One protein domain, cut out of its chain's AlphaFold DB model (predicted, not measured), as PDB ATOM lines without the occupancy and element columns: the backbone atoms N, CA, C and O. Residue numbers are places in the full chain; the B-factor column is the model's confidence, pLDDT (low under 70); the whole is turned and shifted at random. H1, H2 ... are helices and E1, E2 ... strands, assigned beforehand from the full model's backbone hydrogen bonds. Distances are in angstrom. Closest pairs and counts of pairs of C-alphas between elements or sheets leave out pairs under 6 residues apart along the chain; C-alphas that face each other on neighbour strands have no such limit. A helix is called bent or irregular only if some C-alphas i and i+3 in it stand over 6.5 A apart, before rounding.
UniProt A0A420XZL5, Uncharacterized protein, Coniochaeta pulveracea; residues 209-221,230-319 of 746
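This is residues 209 to 221 and 230 to 319 of the 746 residues of an uncharacterized protein of Coniochaeta pulveracea (UniProt A0A420XZL5). H2 and H3 form a helical hairpin; H1 crosses close by H2 at about a right angle, H4 makes a corner with H2 at residues 264 to 268 and also packs on H1, and a small strand hairpin, E1 and E2, packs on H2 mainly through E1. The printed part has 103 residues, with E1, E2, H1, H2, H3 and H4 in that order and one antiparallel two-stranded sheet, E1 - E2. It is mostly helix and compact, with a radius of gyration of the C-alphas of 13.4 A and spans of 35 by 27 by 27 A.

Start at E1, residues 209 to 211, an antiparallel hairpin with E2, residues 214 to 217; N 209 and O 216 are within hydrogen-bond range at 2.9 A. The closest C-alphas of E1 and H2, residues 261 to 280, are Val 209 and Ala 274, 6.5 A apart. H1, residues 233 to 250, is close to H2 but not clearly touching, about perpendicular at 84 degrees; Phe 244 and Val 271 have the closest C-alphas, 8.0 A. H2 touches H3, residues 287 to 300, with residues 272 to 280 alone, opposite ways at a shallow tilt of 15 degrees; the closest C-alphas are His 279 and Arg 290, 5.7 A. H4, residues 304 to 319, touches H1 at a steep tilt of 55 degrees, with C-alphas 245 and 314 closest at 6.6 A. Every O i to N i+4 pair is within hydrogen-bond range in H1 and H3, 14 of 16 in H2 and 11 of 12 in H4.

Find C-alpha 209 at (42.904, 12.944, 99.083), where E1 begins. H1 runs 25.6 A, and H2 runs 29.6 A from C-alpha 261 at (51.745, 15.393, 121.406); H2 is irregular, with C-alphas 262 and 265 7.7 A apart. H3 measures 19.6 A, and H4 22.3 A to C-alpha 319 at (30.024, 2.387, 120.665).

The farthest C-alphas, Asn 288 and Ser 319, are 39.1 A apart. Residues 222 to 229 are not printed, and C-alphas 221 and 230 stand 17.5 A apart across the cut. Of the links printed whole, none is long. Look for pLDDT under 70 at residues 258 to 264 and 282 to 290, among others.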
ATOM      1  N   VAL A 209      41.663  12.276  98.658       82.75
ATOM      2  CA  VAL A 209      42.904  12.944  99.083       82.75
ATOM      3  C   VAL A 209      43.880  11.882  99.589       82.75
ATOM      4  O   VAL A 209      43.505  11.029 100.391       82.75
ATOM      5  N   LYS A 210      45.142  11.917  99.153       80.69
ATOM      6  CA  LYS A 210      46.185  11.003  99.648       80.69
ATOM      7  C   LYS A 210      46.963  11.673 100.781       80.69
ATOM      8  O   LYS A 210      47.666  12.645 100.538       80.69
ATOM      9  N   TYR A 211      46.891  11.127 101.996       76.12
ATOM     10  CA  TYR A 211      47.642  11.611 103.158       76.12
ATOM     11  C   TYR A 211      48.494  10.496 103.769       76.12
ATOM     12  O   TYR A 211      47.965   9.488 104.236       76.12
ATOM     13  N   LYS A 212      49.823  10.676 103.784       68.25
ATOM     14  CA  LYS A 212      50.801   9.709 104.337       68.25
ATOM     15  C   LYS A 212      50.571   8.256 103.881       68.25
ATOM     16  O   LYS A 212      50.618   7.330 104.685       68.25
ATOM     17  N   GLY A 213      50.289   8.074 102.590       74.81
ATOM     18  CA  GLY A 213      50.038   6.762 101.983       74.81
ATOM     19  C   GLY A 213      48.639   6.180 102.218       74.81
ATOM     20  O   GLY A 213      48.359   5.102 101.708       74.81
ATOM     21  N   GLN A 214      47.746   6.867 102.941       80.94
ATOM     22  CA  GLN A 214      46.333   6.489 103.047       80.94
ATOM     23  C   GLN A 214      45.475   7.347 102.112       80.94
ATOM     24  O   GLN A 214      45.609   8.572 102.093       80.94
ATOM     25  N   THR A 215      44.580   6.711 101.357       84.94
ATOM     26  CA  THR A 215      43.547   7.400 100.574       84.94
ATOM     27  C   THR A 215      42.369   7.718 101.487       84.94
ATOM     28  O   THR A 215      41.785   6.816 102.085       84.94
ATOM     29  N   TRP A 216      42.028   8.996 101.598       85.94
ATOM     30  CA  TRP A 216      40.851   9.487 102.300       85.94
ATOM     31  C   TRP A 216      39.780   9.847 101.278       85.94
ATOM     32  O   TRP A 216      40.017  10.675 100.399       85.94
ATOM     33  N   HIS A 217      38.618   9.217 101.395       84.19
ATOM     34  CA  HIS A 217      37.422   9.546 100.628       84.19
ATOM     35  C   HIS A 217      36.731  10.722 101.322       84.19
ATOM     36  O   HIS A 217      36.475  10.666 102.523       84.19
ATOM     37  N   LEU A 218      36.490  11.820 100.615       86.38
ATOM     38  CA  LEU A 218      35.849  12.991 101.209       86.38
ATOM     39  C   LEU A 218      34.332  12.754 101.368       86.38
ATOM     40  O   LEU A 218      33.782  11.913 100.652       86.38
ATOM     41  N   PRO A 219      33.640  13.463 102.283       83.62
ATOM     42  CA  PRO A 219      32.192  13.347 102.412       83.62
ATOM     43  C   PRO A 219      31.496  13.654 101.079       83.62
ATOM     44  O   PRO A 219      31.920  14.597 100.396       83.62
ATOM     45  N   PRO A 220      30.429  12.919 100.710       73.19
ATOM     46  CA  PRO A 220      29.620  13.277  99.552       73.19
ATOM     47  C   PRO A 220      29.117  14.715  99.705       73.19
ATOM     48  O   PRO A 220      28.841  15.174 100.818       73.19
ATOM     49  N   LEU A 221      29.018  15.435  98.589       65.44
ATOM     50  CA  LEU A 221      28.576  16.824  98.588       65.44
ATOM     51  C   LEU A 221      27.067  16.868  98.841       65.44
ATOM     52  O   LEU A 221      26.263  16.834  97.909       65.44
ATOM     53  N   VAL A 230      28.820  32.297 106.456       55.81
ATOM     54  CA  VAL A 230      29.144  31.684 107.753       55.81
ATOM     55  C   VAL A 230      29.518  32.757 108.790       55.81
ATOM     56  O   VAL A 230      30.607  32.779 109.369       55.81
ATOM     57  N   LYS A 231      28.589  33.689 109.027       53.47
ATOM     58  CA  LYS A 231      28.716  34.838 109.937       53.47
ATOM     59  C   LYS A 231      28.496  34.446 111.399       53.47
ATOM     60  O   LYS A 231      27.597  34.938 112.072       53.47
ATOM     61  N   GLY A 232      29.356  33.574 111.913       65.75
ATOM     62  CA  GLY A 232      29.374  33.235 113.332       65.75
ATOM     63  C   GLY A 232      30.282  32.056 113.640       65.75
ATOM     64  O   GLY A 232      30.226  31.029 112.966       65.75
ATOM     65  N   ARG A 233      31.086  32.181 114.704       73.81
ATOM     66  CA  ARG A 233      31.982  31.108 115.161       73.81
ATOM     67  C   ARG A 233      31.216  29.826 115.485       73.81
ATOM     68  O   ARG A 233      31.690  28.748 115.163       73.81
ATOM     69  N   GLU A 234      30.042  29.957 116.096       76.88
ATOM     70  CA  GLU A 234      29.196  28.838 116.525       76.88
ATOM     71  C   GLU A 234      28.549  28.118 115.331       76.88
ATOM     72  O   GLU A 234      28.550  26.890 115.280       76.88
ATOM     73  N   VAL A 235      28.096  28.872 114.320       78.00
ATOM     74  CA  VAL A 235      27.555  28.325 113.063       78.00
ATOM     75  C   VAL A 235      28.647  27.601 112.269       78.00
ATOM     76  O   VAL A 235      28.414  26.497 111.773       78.00
ATOM     77  N   TRP A 236      29.856  28.177 112.188       84.50
ATOM     78  CA  TRP A 236      31.003  27.500 111.576       84.50
ATOM     79  C   TRP A 236      31.395  26.240 112.354       84.50
ATOM     80  O   TRP A 236      31.559  25.181 111.755       84.50
ATOM     81  N   ASP A 237      31.503  26.332 113.683       81.12
ATOM     82  CA  ASP A 237      31.878  25.215 114.551       81.12
ATOM     83  C   ASP A 237      30.892  24.040 114.441       81.12
ATOM     84  O   ASP A 237      31.332  22.891 114.451       81.12
ATOM     85  N   GLY A 238      29.589  24.311 114.292       82.25
ATOM     86  CA  GLY A 238      28.562  23.299 114.032       82.25
ATOM     87  C   GLY A 238      28.758  22.595 112.686       82.25
ATOM     88  O   GLY A 238      29.032  21.393 112.661       82.25
ATOM     89  N   LYS A 239      28.707  23.352 111.576       83.88
ATOM     90  CA  LYS A 239      28.869  22.805 110.211       83.88
ATOM     91  C   LYS A 239      30.234  22.108 110.021       83.88
ATOM     92  O   LYS A 239      30.337  21.128 109.288       83.88
ATOM     93  N   PHE A 240      31.287  22.559 110.712       86.94
ATOM     94  CA  PHE A 240      32.602  21.906 110.713       86.94
ATOM     95  C   PHE A 240      32.613  20.559 111.453       86.94
ATOM     96  O   PHE A 240      33.257  19.617 110.989       86.94
ATOM     97  N   VAL A 241      31.935  20.449 112.602       88.88
ATOM     98  CA  VAL A 241      31.843  19.187 113.356       88.88
ATOM     99  C   VAL A 241      31.102  18.128 112.544       88.88
ATOM    100  O   VAL A 241      31.603  17.015 112.425       88.88
ATOM    101  N   GLU A 242      29.976  18.486 111.929       87.12
ATOM    102  CA  GLU A 242      29.183  17.601 111.064       87.12
ATOM    103  C   GLU A 242      29.986  17.095 109.850       87.12
ATOM    104  O   GLU A 242      30.051  15.890 109.584       87.12
ATOM    105  N   TRP A 243      30.695  17.997 109.162       89.75
ATOM    106  CA  TRP A 243      31.623  17.633 108.087       89.75
ATOM    107  C   TRP A 243      32.760  16.710 108.572       89.75
ATOM    108  O   TRP A 243      33.161  15.781 107.867       89.75
ATOM    109  N   PHE A 244      33.293  16.923 109.780       89.69
ATOM    110  CA  PHE A 244      34.400  16.107 110.284       89.69
ATOM    111  C   PHE A 244      33.934  14.729 110.781       89.69
ATOM    112  O   PHE A 244      34.635  13.737 110.580       89.69
ATOM    113  N   GLU A 245      32.747  14.637 111.380       87.88
ATOM    114  CA  GLU A 245      32.138  13.370 111.798       87.88
ATOM    115  C   GLU A 245      31.744  12.525 110.563       87.88
ATOM    116  O   GLU A 245      32.089  11.343 110.503       87.88
ATOM    117  N   THR A 246      31.201  13.135 109.499       88.56
ATOM    118  CA  THR A 246      30.970  12.439 108.212       88.56
ATOM    119  C   THR A 246      32.267  12.012 107.508       88.56
ATOM    120  O   THR A 246      32.325  10.901 106.977       88.56
ATOM    121  N   LEU A 247      33.351  12.803 107.565       88.81
ATOM    122  CA  LEU A 247      34.674  12.380 107.069       88.81
ATOM    123  C   LEU A 247      35.197  11.138 107.817       88.81
ATOM    124  O   LEU A 247      35.838  10.280 107.208       88.81
ATOM    125  N   LEU A 248      34.931  11.014 109.120       88.88
ATOM    126  CA  LEU A 248      35.311   9.837 109.907       88.88
ATOM    127  C   LEU A 248      34.449   8.608 109.573       88.88
ATOM    128  O   LEU A 248      34.977   7.494 109.539       88.88
ATOM    129  N   ASP A 249      33.156   8.786 109.292       86.50
ATOM    130  CA  ASP A 249      32.255   7.684 108.929       86.50
ATOM    131  C   ASP A 249      32.489   7.127 107.524       86.50
ATOM    132  O   ASP A 249      32.414   5.911 107.344       86.50
ATOM    133  N   VAL A 250      32.857   7.977 106.563       87.06
ATOM    134  CA  VAL A 250      33.239   7.569 105.197       87.06
ATOM    135  C   VAL A 250      34.610   6.862 105.162       87.06
ATOM    136  O   VAL A 250      34.900   6.118 104.228       87.06
ATOM    137  N   ASN A 251      35.447   7.008 106.202       86.62
ATOM    138  CA  ASN A 251      36.798   6.428 106.274       86.62
ATOM    139  C   ASN A 251      37.017   5.481 107.481       86.62
ATOM    140  O   ASN A 251      37.994   5.647 108.221       86.62
ATOM    141  N   PRO A 252      36.173   4.452 107.697       80.69
ATOM    142  CA  PRO A 252      36.197   3.641 108.921       80.69
ATOM    143  C   PRO A 252      37.461   2.774 109.064       80.69
ATOM    144  O   PRO A 252      37.815   2.371 110.172       80.69
ATOM    145  N   SER A 253      38.148   2.486 107.955       74.00
ATOM    146  CA  SER A 253      39.386   1.700 107.884       74.00
ATOM    147  C   SER A 253      40.665   2.527 108.093       74.00
ATOM    148  O   SER A 253      41.722   1.962 108.394       74.00
ATOM    149  N   ASN A 254      40.605   3.859 107.953       80.38
ATOM    150  CA  ASN A 254      41.795   4.706 107.997       80.38
ATOM    151  C   ASN A 254      42.296   4.945 109.428       80.38
ATOM    152  O   ASN A 254      41.545   5.103 110.395       80.38
ATOM    153  N   LYS A 255      43.624   4.992 109.585       73.38
ATOM    154  CA  LYS A 255      44.281   5.047 110.897       73.38
ATOM    155  C   LYS A 255      44.423   6.500 111.342       73.38
ATOM    156  O   LYS A 255      45.528   7.038 111.364       73.38
ATOM    157  N   VAL A 256      43.292   7.106 111.728       74.69
ATOM    158  CA  VAL A 256      43.192   8.482 112.258       74.69
ATOM    159  C   VAL A 256      44.388   8.796 113.180       74.69
ATOM    160  O   VAL A 256      44.559   8.101 114.194       74.69
ATOM    161  N   PRO A 257      45.231   9.803 112.866       70.94
ATOM    162  CA  PRO A 257      46.443  10.081 113.630       70.94
ATOM    163  C   PRO A 257      46.152  10.310 115.118       70.94
ATOM    164  O   PRO A 257      45.458  11.251 115.498       70.94
ATOM    165  N   LYS A 258      46.697   9.442 115.984       62.44
ATOM    166  CA  LYS A 258      46.499   9.532 117.441       62.44
ATOM    167  C   LYS A 258      47.013  10.882 117.952       62.44
ATOM    168  O   LYS A 258      48.194  11.174 117.782       62.44
ATOM    169  N   SER A 259      46.177  11.628 118.673       54.91
ATOM    170  CA  SER A 259      46.422  12.976 119.224       54.91
ATOM    171  C   SER A 259      47.516  13.083 120.307       54.91
ATOM    172  O   SER A 259      47.602  14.080 121.021       54.91
ATOM    173  N   LYS A 260      48.398  12.079 120.426       58.75
ATOM    174  CA  LYS A 260      49.609  12.162 121.253       58.75
ATOM    175  C   LYS A 260      50.442  13.376 120.806       58.75
ATOM    176  O   LYS A 260      50.537  13.610 119.600       58.75
ATOM    177  N   PRO A 261      51.119  14.101 121.718       55.50
ATOM    178  CA  PRO A 261      51.745  15.393 121.406       55.50
ATOM    179  C   PRO A 261      52.738  15.350 120.232       55.50
ATOM    180  O   PRO A 261      52.775  16.285 119.442       55.50
ATOM    181  N   LYS A 262      53.465  14.237 120.045       58.12
ATOM    182  CA  LYS A 262      54.391  14.036 118.911       58.12
ATOM    183  C   LYS A 262      53.708  13.994 117.528       58.12
ATOM    184  O   LYS A 262      54.354  14.277 116.531       58.12
ATOM    185  N   ASN A 263      52.415  13.661 117.471       62.12
ATOM    186  CA  ASN A 263      51.644  13.486 116.233       62.12
ATOM    187  C   ASN A 263      50.515  14.522 116.073       62.12
ATOM    188  O   ASN A 263      49.817  14.513 115.061       62.12
ATOM    189  N   ALA A 264      50.338  15.420 117.046       63.75
ATOM    190  CA  ALA A 264      49.247  16.392 117.107       63.75
ATOM    191  C   ALA A 264      49.134  17.266 115.839       63.75
ATOM    192  O   ALA A 264      48.033  17.473 115.331       63.75
ATOM    193  N   GLY A 265      50.272  17.702 115.284       73.19
ATOM    194  CA  GLY A 265      50.319  18.468 114.033       73.19
ATOM    195  C   GLY A 265      49.882  17.676 112.793       73.19
ATOM    196  O   GLY A 265      49.294  18.243 111.877       73.19
ATOM    197  N   ALA A 266      50.098  16.355 112.767       78.50
ATOM    198  CA  ALA A 266      49.699  15.521 111.632       78.50
ATOM    199  C   ALA A 266      48.171  15.404 111.518       78.50
ATOM    200  O   ALA A 266      47.643  15.432 110.411       78.50
ATOM    201  N   LEU A 267      47.458  15.335 112.650       80.38
ATOM    202  CA  LEU A 267      45.995  15.354 112.652       80.38
ATOM    203  C   LEU A 267      45.457  16.693 112.122       80.38
ATOM    204  O   LEU A 267      44.589  16.699 111.258       80.38
ATOM    205  N   THR A 268      46.003  17.827 112.581       81.62
ATOM    206  CA  THR A 268      45.559  19.148 112.098       81.62
ATOM    207  C   THR A 268      45.888  19.407 110.630       81.62
ATOM    208  O   THR A 268      45.181  20.182 109.997       81.62
ATOM    209  N   ASN A 269      46.940  18.790 110.089       83.44
ATOM    210  CA  ASN A 269      47.316  18.954 108.685       83.44
ATOM    211  C   ASN A 269      46.409  18.115 107.773       83.44
ATOM    212  O   ASN A 269      45.758  18.693 106.909       83.44
ATOM    213  N   LEU A 270      46.220  16.822 108.077       85.06
ATOM    214  CA  LEU A 270      45.232  15.958 107.410       85.06
ATOM    215  C   LEU A 270      43.852  16.628 107.311       85.06
ATOM    216  O   LEU A 270      43.252  16.670 106.243       85.06
ATOM    217  N   VAL A 271      43.352  17.164 108.428       86.69
ATOM    218  CA  VAL A 271      42.009  17.759 108.489       86.69
ATOM    219  C   VAL A 271      41.923  19.070 107.696       86.69
ATOM    220  O   VAL A 271      40.883  19.350 107.109       86.69
ATOM    221  N   LYS A 272      43.012  19.845 107.598       84.88
ATOM    222  CA  LYS A 272      43.088  21.009 106.699       84.88
ATOM    223  C   LYS A 272      43.113  20.607 105.233       84.88
ATOM    224  O   LYS A 272      42.324  21.135 104.463       84.88
ATOM    225  N   GLU A 273      43.993  19.684 104.864       83.75
ATOM    226  CA  GLU A 273      44.161  19.210 103.486       83.75
ATOM    227  C   GLU A 273      42.860  18.573 102.966       83.75
ATOM    228  O   GLU A 273      42.442  18.852 101.844       83.75
ATOM    229  N   ALA A 274      42.154  17.812 103.811       85.38
ATOM    230  CA  ALA A 274      40.832  17.272 103.503       85.38
ATOM    231  C   ALA A 274      39.743  18.357 103.384       85.38
ATOM    232  O   ALA A 274      38.955  18.304 102.444       85.38
ATOM    233  N   TYR A 275      39.687  19.342 104.293       85.56
ATOM    234  CA  TYR A 275      38.667  20.406 104.256       85.56
ATOM    235  C   TYR A 275      38.844  21.337 103.056       85.56
ATOM    236  O   TYR A 275      37.884  21.618 102.343       85.56
ATOM    237  N   VAL A 276      40.082  21.777 102.808       84.25
ATOM    238  CA  VAL A 276      40.432  22.609 101.652       84.25
ATOM    239  C   VAL A 276      40.143  21.835 100.369       84.25
ATOM    240  O   VAL A 276      39.367  22.317  99.556       84.25
ATOM    241  N   SER A 277      40.596  20.581 100.240       84.06
ATOM    242  CA  SER A 277      40.277  19.775  99.054       84.06
ATOM    243  C   SER A 277      38.779  19.467  98.880       84.06
ATOM    244  O   SER A 277      38.394  19.103  97.771       84.06
ATOM    245  N   TRP A 278      37.952  19.534  99.927       83.75
ATOM    246  CA  TRP A 278      36.505  19.317  99.825       83.75
ATOM    247  C   TRP A 278      35.797  20.554  99.262       83.75
ATOM    248  O   TRP A 278      35.061  20.429  98.288       83.75
ATOM    249  N   HIS A 279      36.118  21.745  99.782       78.25
ATOM    250  CA  HIS A 279      35.660  23.024  99.213       78.25
ATOM    251  C   HIS A 279      36.268  23.319  97.834       78.25
ATOM    252  O   HIS A 279      35.632  23.938  96.989       78.25
ATOM    253  N   ASP A 280      37.487  22.850  97.564       75.62
ATOM    254  CA  ASP A 280      38.136  23.038  96.264       75.62
ATOM    255  C   ASP A 280      37.487  22.227  95.138       75.62
ATOM    256  O   ASP A 280      37.601  22.605  93.972       75.62
ATOM    257  N   LYS A 281      36.811  21.128  95.495       70.94
ATOM    258  CA  LYS A 281      36.133  20.196  94.582       70.94
ATOM    259  C   LYS A 281      34.600  20.338  94.616       70.94
ATOM    260  O   LYS A 281      33.910  19.564  93.960       70.94
ATOM    261  N   SER A 282      34.053  21.304  95.360       65.56
ATOM    262  CA  SER A 282      32.615  21.598  95.385       65.56
ATOM    263  C   SER A 282      32.247  22.637  94.321       65.56
ATOM    264  O   SER A 282      32.293  23.839  94.578       65.56
ATOM    265  N   GLU A 283      31.857  22.175  93.131       51.16
ATOM    266  CA  GLU A 283      31.530  23.022  91.964       51.16
ATOM    267  C   GLU A 283      30.363  24.005  92.199       51.16
ATOM    268  O   GLU A 283      30.237  25.002  91.492       51.16
ATOM    269  N   TRP A 284      29.529  23.755  93.211       53.34
ATOM    270  CA  TRP A 284      28.390  24.595  93.602       53.34
ATOM    271  C   TRP A 284      28.750  25.727  94.580       53.34
ATOM    272  O   TRP A 284      27.935  26.617  94.823       53.34
ATOM    273  N   ALA A 285      29.955  25.725  95.158       53.75
ATOM    274  CA  ALA A 285      30.376  26.792  96.057       53.75
ATOM    275  C   ALA A 285      30.856  28.007  95.249       53.75
ATOM    276  O   ALA A 285      31.961  28.005  94.704       53.75
ATOM    277  N   ASN A 286      30.054  29.082  95.238       60.47
ATOM    278  CA  ASN A 286      30.498  30.410  94.798       60.47
ATOM    279  C   ASN A 286      31.899  30.704  95.361       60.47
ATOM    280  O   ASN A 286      32.114  30.526  96.562       60.47
ATOM    281  N   LYS A 287      32.839  31.179  94.528       65.94
ATOM    282  CA  LYS A 287      34.260  31.355  94.902       65.94
ATOM    283  C   LYS A 287      34.433  32.079  96.245       65.94
ATOM    284  O   LYS A 287      35.152  31.602  97.115       65.94
ATOM    285  N   ASN A 288      33.662  33.145  96.464       66.12
ATOM    286  CA  ASN A 288      33.628  33.893  97.724       66.12
ATOM    287  C   ASN A 288      33.223  33.057  98.955       66.12
ATOM    288  O   ASN A 288      33.739  33.306 100.040       66.12
ATOM    289  N   HIS A 289      32.314  32.086  98.821       67.31
ATOM    290  CA  HIS A 289      31.897  31.200  99.914       67.31
ATOM    291  C   HIS A 289      32.943  30.116 100.200       67.31
ATOM    292  O   HIS A 289      33.236  29.849 101.364       67.31
ATOM    293  N   ARG A 290      33.561  29.549  99.153       68.38
ATOM    294  CA  ARG A 290      34.740  28.670  99.268       68.38
ATOM    295  C   ARG A 290      35.879  29.389  99.999       68.38
ATOM    296  O   ARG A 290      36.379  28.883 101.001       68.38
ATOM    297  N   ASP A 291      36.221  30.600  99.566       73.38
ATOM    298  CA  ASP A 291      37.270  31.415 100.184       73.38
ATOM    299  C   ASP A 291      36.893  31.857 101.615       73.38
ATOM    300  O   ASP A 291      37.745  31.824 102.503       73.38
ATOM    301  N   GLU A 292      35.625  32.203 101.896       76.69
ATOM    302  CA  GLU A 292      35.137  32.505 103.257       76.69
ATOM    303  C   GLU A 292      35.227  31.275 104.178       76.69
ATOM    304  O   GLU A 292      35.725  31.397 105.299       76.69
ATOM    305  N   ALA A 293      34.831  30.084 103.717       70.69
ATOM    306  CA  ALA A 293      34.882  28.846 104.495       70.69
ATOM    307  C   ALA A 293      36.322  28.361 104.746       70.69
ATOM    308  O   ALA A 293      36.661  27.972 105.869       70.69
ATOM    309  N   ILE A 294      37.194  28.442 103.735       76.38
ATOM    310  CA  ILE A 294      38.629  28.155 103.868       76.38
ATOM    311  C   ILE A 294      39.264  29.146 104.854       76.38
ATOM    312  O   ILE A 294      39.937  28.727 105.799       76.38
ATOM    313  N   GLN A 295      38.999  30.451 104.725       80.31
ATOM    314  CA  GLN A 295      39.484  31.445 105.687       80.31
ATOM    315  C   GLN A 295      38.919  31.222 107.095       80.31
ATOM    316  O   GLN A 295      39.667  31.365 108.061       80.31
ATOM    317  N   ALA A 296      37.653  30.829 107.248       76.94
ATOM    318  CA  ALA A 296      37.068  30.480 108.543       76.94
ATOM    319  C   ALA A 296      37.810  29.301 109.200       76.94
ATOM    320  O   ALA A 296      38.124  29.372 110.388       76.94
ATOM    321  N   MET A 297      38.225  28.296 108.421       80.38
ATOM    322  CA  MET A 297      39.102  27.202 108.869       80.38
ATOM    323  C   MET A 297      40.429  27.711 109.469       80.38
ATOM    324  O   MET A 297      40.877  27.234 110.517       80.38
ATOM    325  N   TYR A 298      41.061  28.713 108.847       78.69
ATOM    326  CA  TYR A 298      42.294  29.324 109.364       78.69
ATOM    327  C   TYR A 298      42.050  30.272 110.553       78.69
ATOM    328  O   TYR A 298      42.855  30.277 111.485       78.69
ATOM    329  N   ARG A 299      40.943  31.032 110.560       78.69
ATOM    330  CA  ARG A 299      40.558  31.980 111.630       78.69
ATOM    331  C   ARG A 299      40.098  31.278 112.913       78.69
ATOM    332  O   ARG A 299      40.414  31.733 114.009       78.69
ATOM    333  N   HIS A 300      39.337  30.191 112.792       74.06
ATOM    334  CA  HIS A 300      38.734  29.469 113.920       74.06
ATOM    335  C   HIS A 300      39.495  28.196 114.318       74.06
ATOM    336  O   HIS A 300      39.167  27.613 115.351       74.06
ATOM    337  N   ARG A 301      40.521  27.813 113.533       75.00
ATOM    338  CA  ARG A 301      41.548  26.775 113.762       75.00
ATOM    339  C   ARG A 301      41.329  25.931 115.024       75.00
ATOM    340  O   ARG A 301      41.902  26.218 116.079       75.00
ATOM    341  N   LYS A 302      40.590  24.828 114.875       81.06
ATOM    342  CA  LYS A 302      40.480  23.795 115.912       81.06
ATOM    343  C   LYS A 302      41.866  23.324 116.363       81.06
ATOM    344  O   LYS A 302      42.765  23.082 115.549       81.06
ATOM    345  N   THR A 303      42.044  23.198 117.672       78.75
ATOM    346  CA  THR A 303      43.267  22.672 118.273       78.75
ATOM    347  C   THR A 303      43.341  21.146 118.109       78.75
ATOM    348  O   THR A 303      42.318  20.484 117.906       78.75
ATOM    349  N   PRO A 304      44.530  20.530 118.259       78.81
ATOM    350  CA  PRO A 304      44.645  19.072 118.292       78.81
ATOM    351  C   PRO A 304      43.888  18.398 119.450       78.81
ATOM    352  O   PRO A 304      43.733  17.177 119.414       78.81
ATOM    353  N   LYS A 305      43.447  19.156 120.471       80.69
ATOM    354  CA  LYS A 305      42.556  18.658 121.529       80.69
ATOM    355  C   LYS A 305      41.121  18.603 121.019       80.69
ATOM    356  O   LYS A 305      40.558  17.523 120.986       80.69
ATOM    357  N   ASP A 306      40.601  19.710 120.492       85.38
ATOM    358  CA  ASP A 306      39.222  19.799 119.993       85.38
ATOM    359  C   ASP A 306      38.936  18.723 118.928       85.38
ATOM    360  O   ASP A 306      37.909  18.051 118.976       85.38
ATOM    361  N   LEU A 307      39.881  18.487 118.004       85.81
ATOM    362  CA  LEU A 307      39.775  17.403 117.018       85.81
ATOM    363  C   LEU A 307      39.780  16.010 117.673       85.81
ATOM    364  O   LEU A 307      39.049  15.121 117.236       85.81
ATOM    365  N   ALA A 308      40.581  15.804 118.723       84.12
ATOM    366  CA  ALA A 308      40.605  14.553 119.478       84.12
ATOM    367  C   ALA A 308      39.315  14.322 120.277       84.12
ATOM    368  O   ALA A 308      38.865  13.182 120.373       84.12
ATOM    369  N   ASP A 309      38.713  15.388 120.801       86.31
ATOM    370  CA  ASP A 309      37.461  15.342 121.549       86.31
ATOM    371  C   ASP A 309      36.272  15.073 120.614       86.31
ATOM    372  O   ASP A 309      35.402  14.276 120.961       86.31
ATOM    373  N   ILE A 310      36.277  15.607 119.382       87.38
ATOM    374  CA  ILE A 310      35.318  15.216 118.333       87.38
ATOM    375  C   ILE A 310      35.459  13.718 118.007       87.38
ATOM    376  O   ILE A 310      34.485  12.980 118.132       87.38
ATOM    377  N   ILE A 311      36.676  13.229 117.716       86.56
ATOM    378  CA  ILE A 311      36.941  11.791 117.492       86.56
ATOM    379  C   ILE A 311      36.509  10.939 118.704       86.56
ATOM    380  O   ILE A 311      36.041   9.809 118.544       86.56
ATOM    381  N   GLY A 312      36.669  11.459 119.924       84.62
ATOM    382  CA  GLY A 312      36.249  10.814 121.165       84.62
ATOM    383  C   GLY A 312      34.729  10.687 121.289       84.62
ATOM    384  O   GLY A 312      34.234   9.602 121.597       84.62
ATOM    385  N   ARG A 313      33.982  11.765 121.005       87.50
ATOM    386  CA  ARG A 313      32.508  11.764 120.989       87.50
ATOM    387  C   ARG A 313      31.962  10.848 119.895       87.50
ATOM    388  O   ARG A 313      31.153   9.984 120.218       87.50
ATOM    389  N   HIS A 314      32.485  10.954 118.673       87.38
ATOM    390  CA  HIS A 314      32.101  10.136 117.517       87.38
ATOM    391  C   HIS A 314      32.255   8.634 117.789       87.38
ATOM    392  O   HIS A 314      31.315   7.850 117.639       87.38
ATOM    393  N   ARG A 315      33.410   8.226 118.336       85.81
ATOM    394  CA  ARG A 315      33.626   6.841 118.784       85.81
ATOM    395  C   ARG A 315      32.694   6.438 119.922       85.81
ATOM    396  O   ARG A 315      32.207   5.309 119.915       85.81
ATOM    397  N   LYS A 316      32.421   7.331 120.880       85.19
ATOM    398  CA  LYS A 316      31.482   7.056 121.977       85.19
ATOM    399  C   LYS A 316      30.060   6.835 121.448       85.19
ATOM    400  O   LYS A 316      29.434   5.866 121.868       85.19
ATOM    401  N   GLN A 317      29.590   7.652 120.503       79.81
ATOM    402  CA  GLN A 317      28.305   7.473 119.816       79.81
ATOM    403  C   GLN A 317      28.255   6.110 119.114       79.81
ATOM    404  O   GLN A 317      27.409   5.293 119.466       79.81
ATOM    405  N   ARG A 318      29.220   5.802 118.231       76.38
ATOM    406  CA  ARG A 318      29.277   4.508 117.518       76.38
ATOM    407  C   ARG A 318      29.415   3.290 118.444       76.38
ATOM    408  O   ARG A 318      28.951   2.214 118.088       76.38
ATOM    409  N   SER A 319      30.005   3.441 119.634       72.50
ATOM    410  CA  SER A 319      30.024   2.387 120.665       72.50
ATOM    411  C   SER A 319      28.717   2.273 121.465       72.50
ATOM    412  O   SER A 319      28.395   1.198 121.964       72.50
TER     413      SER A 319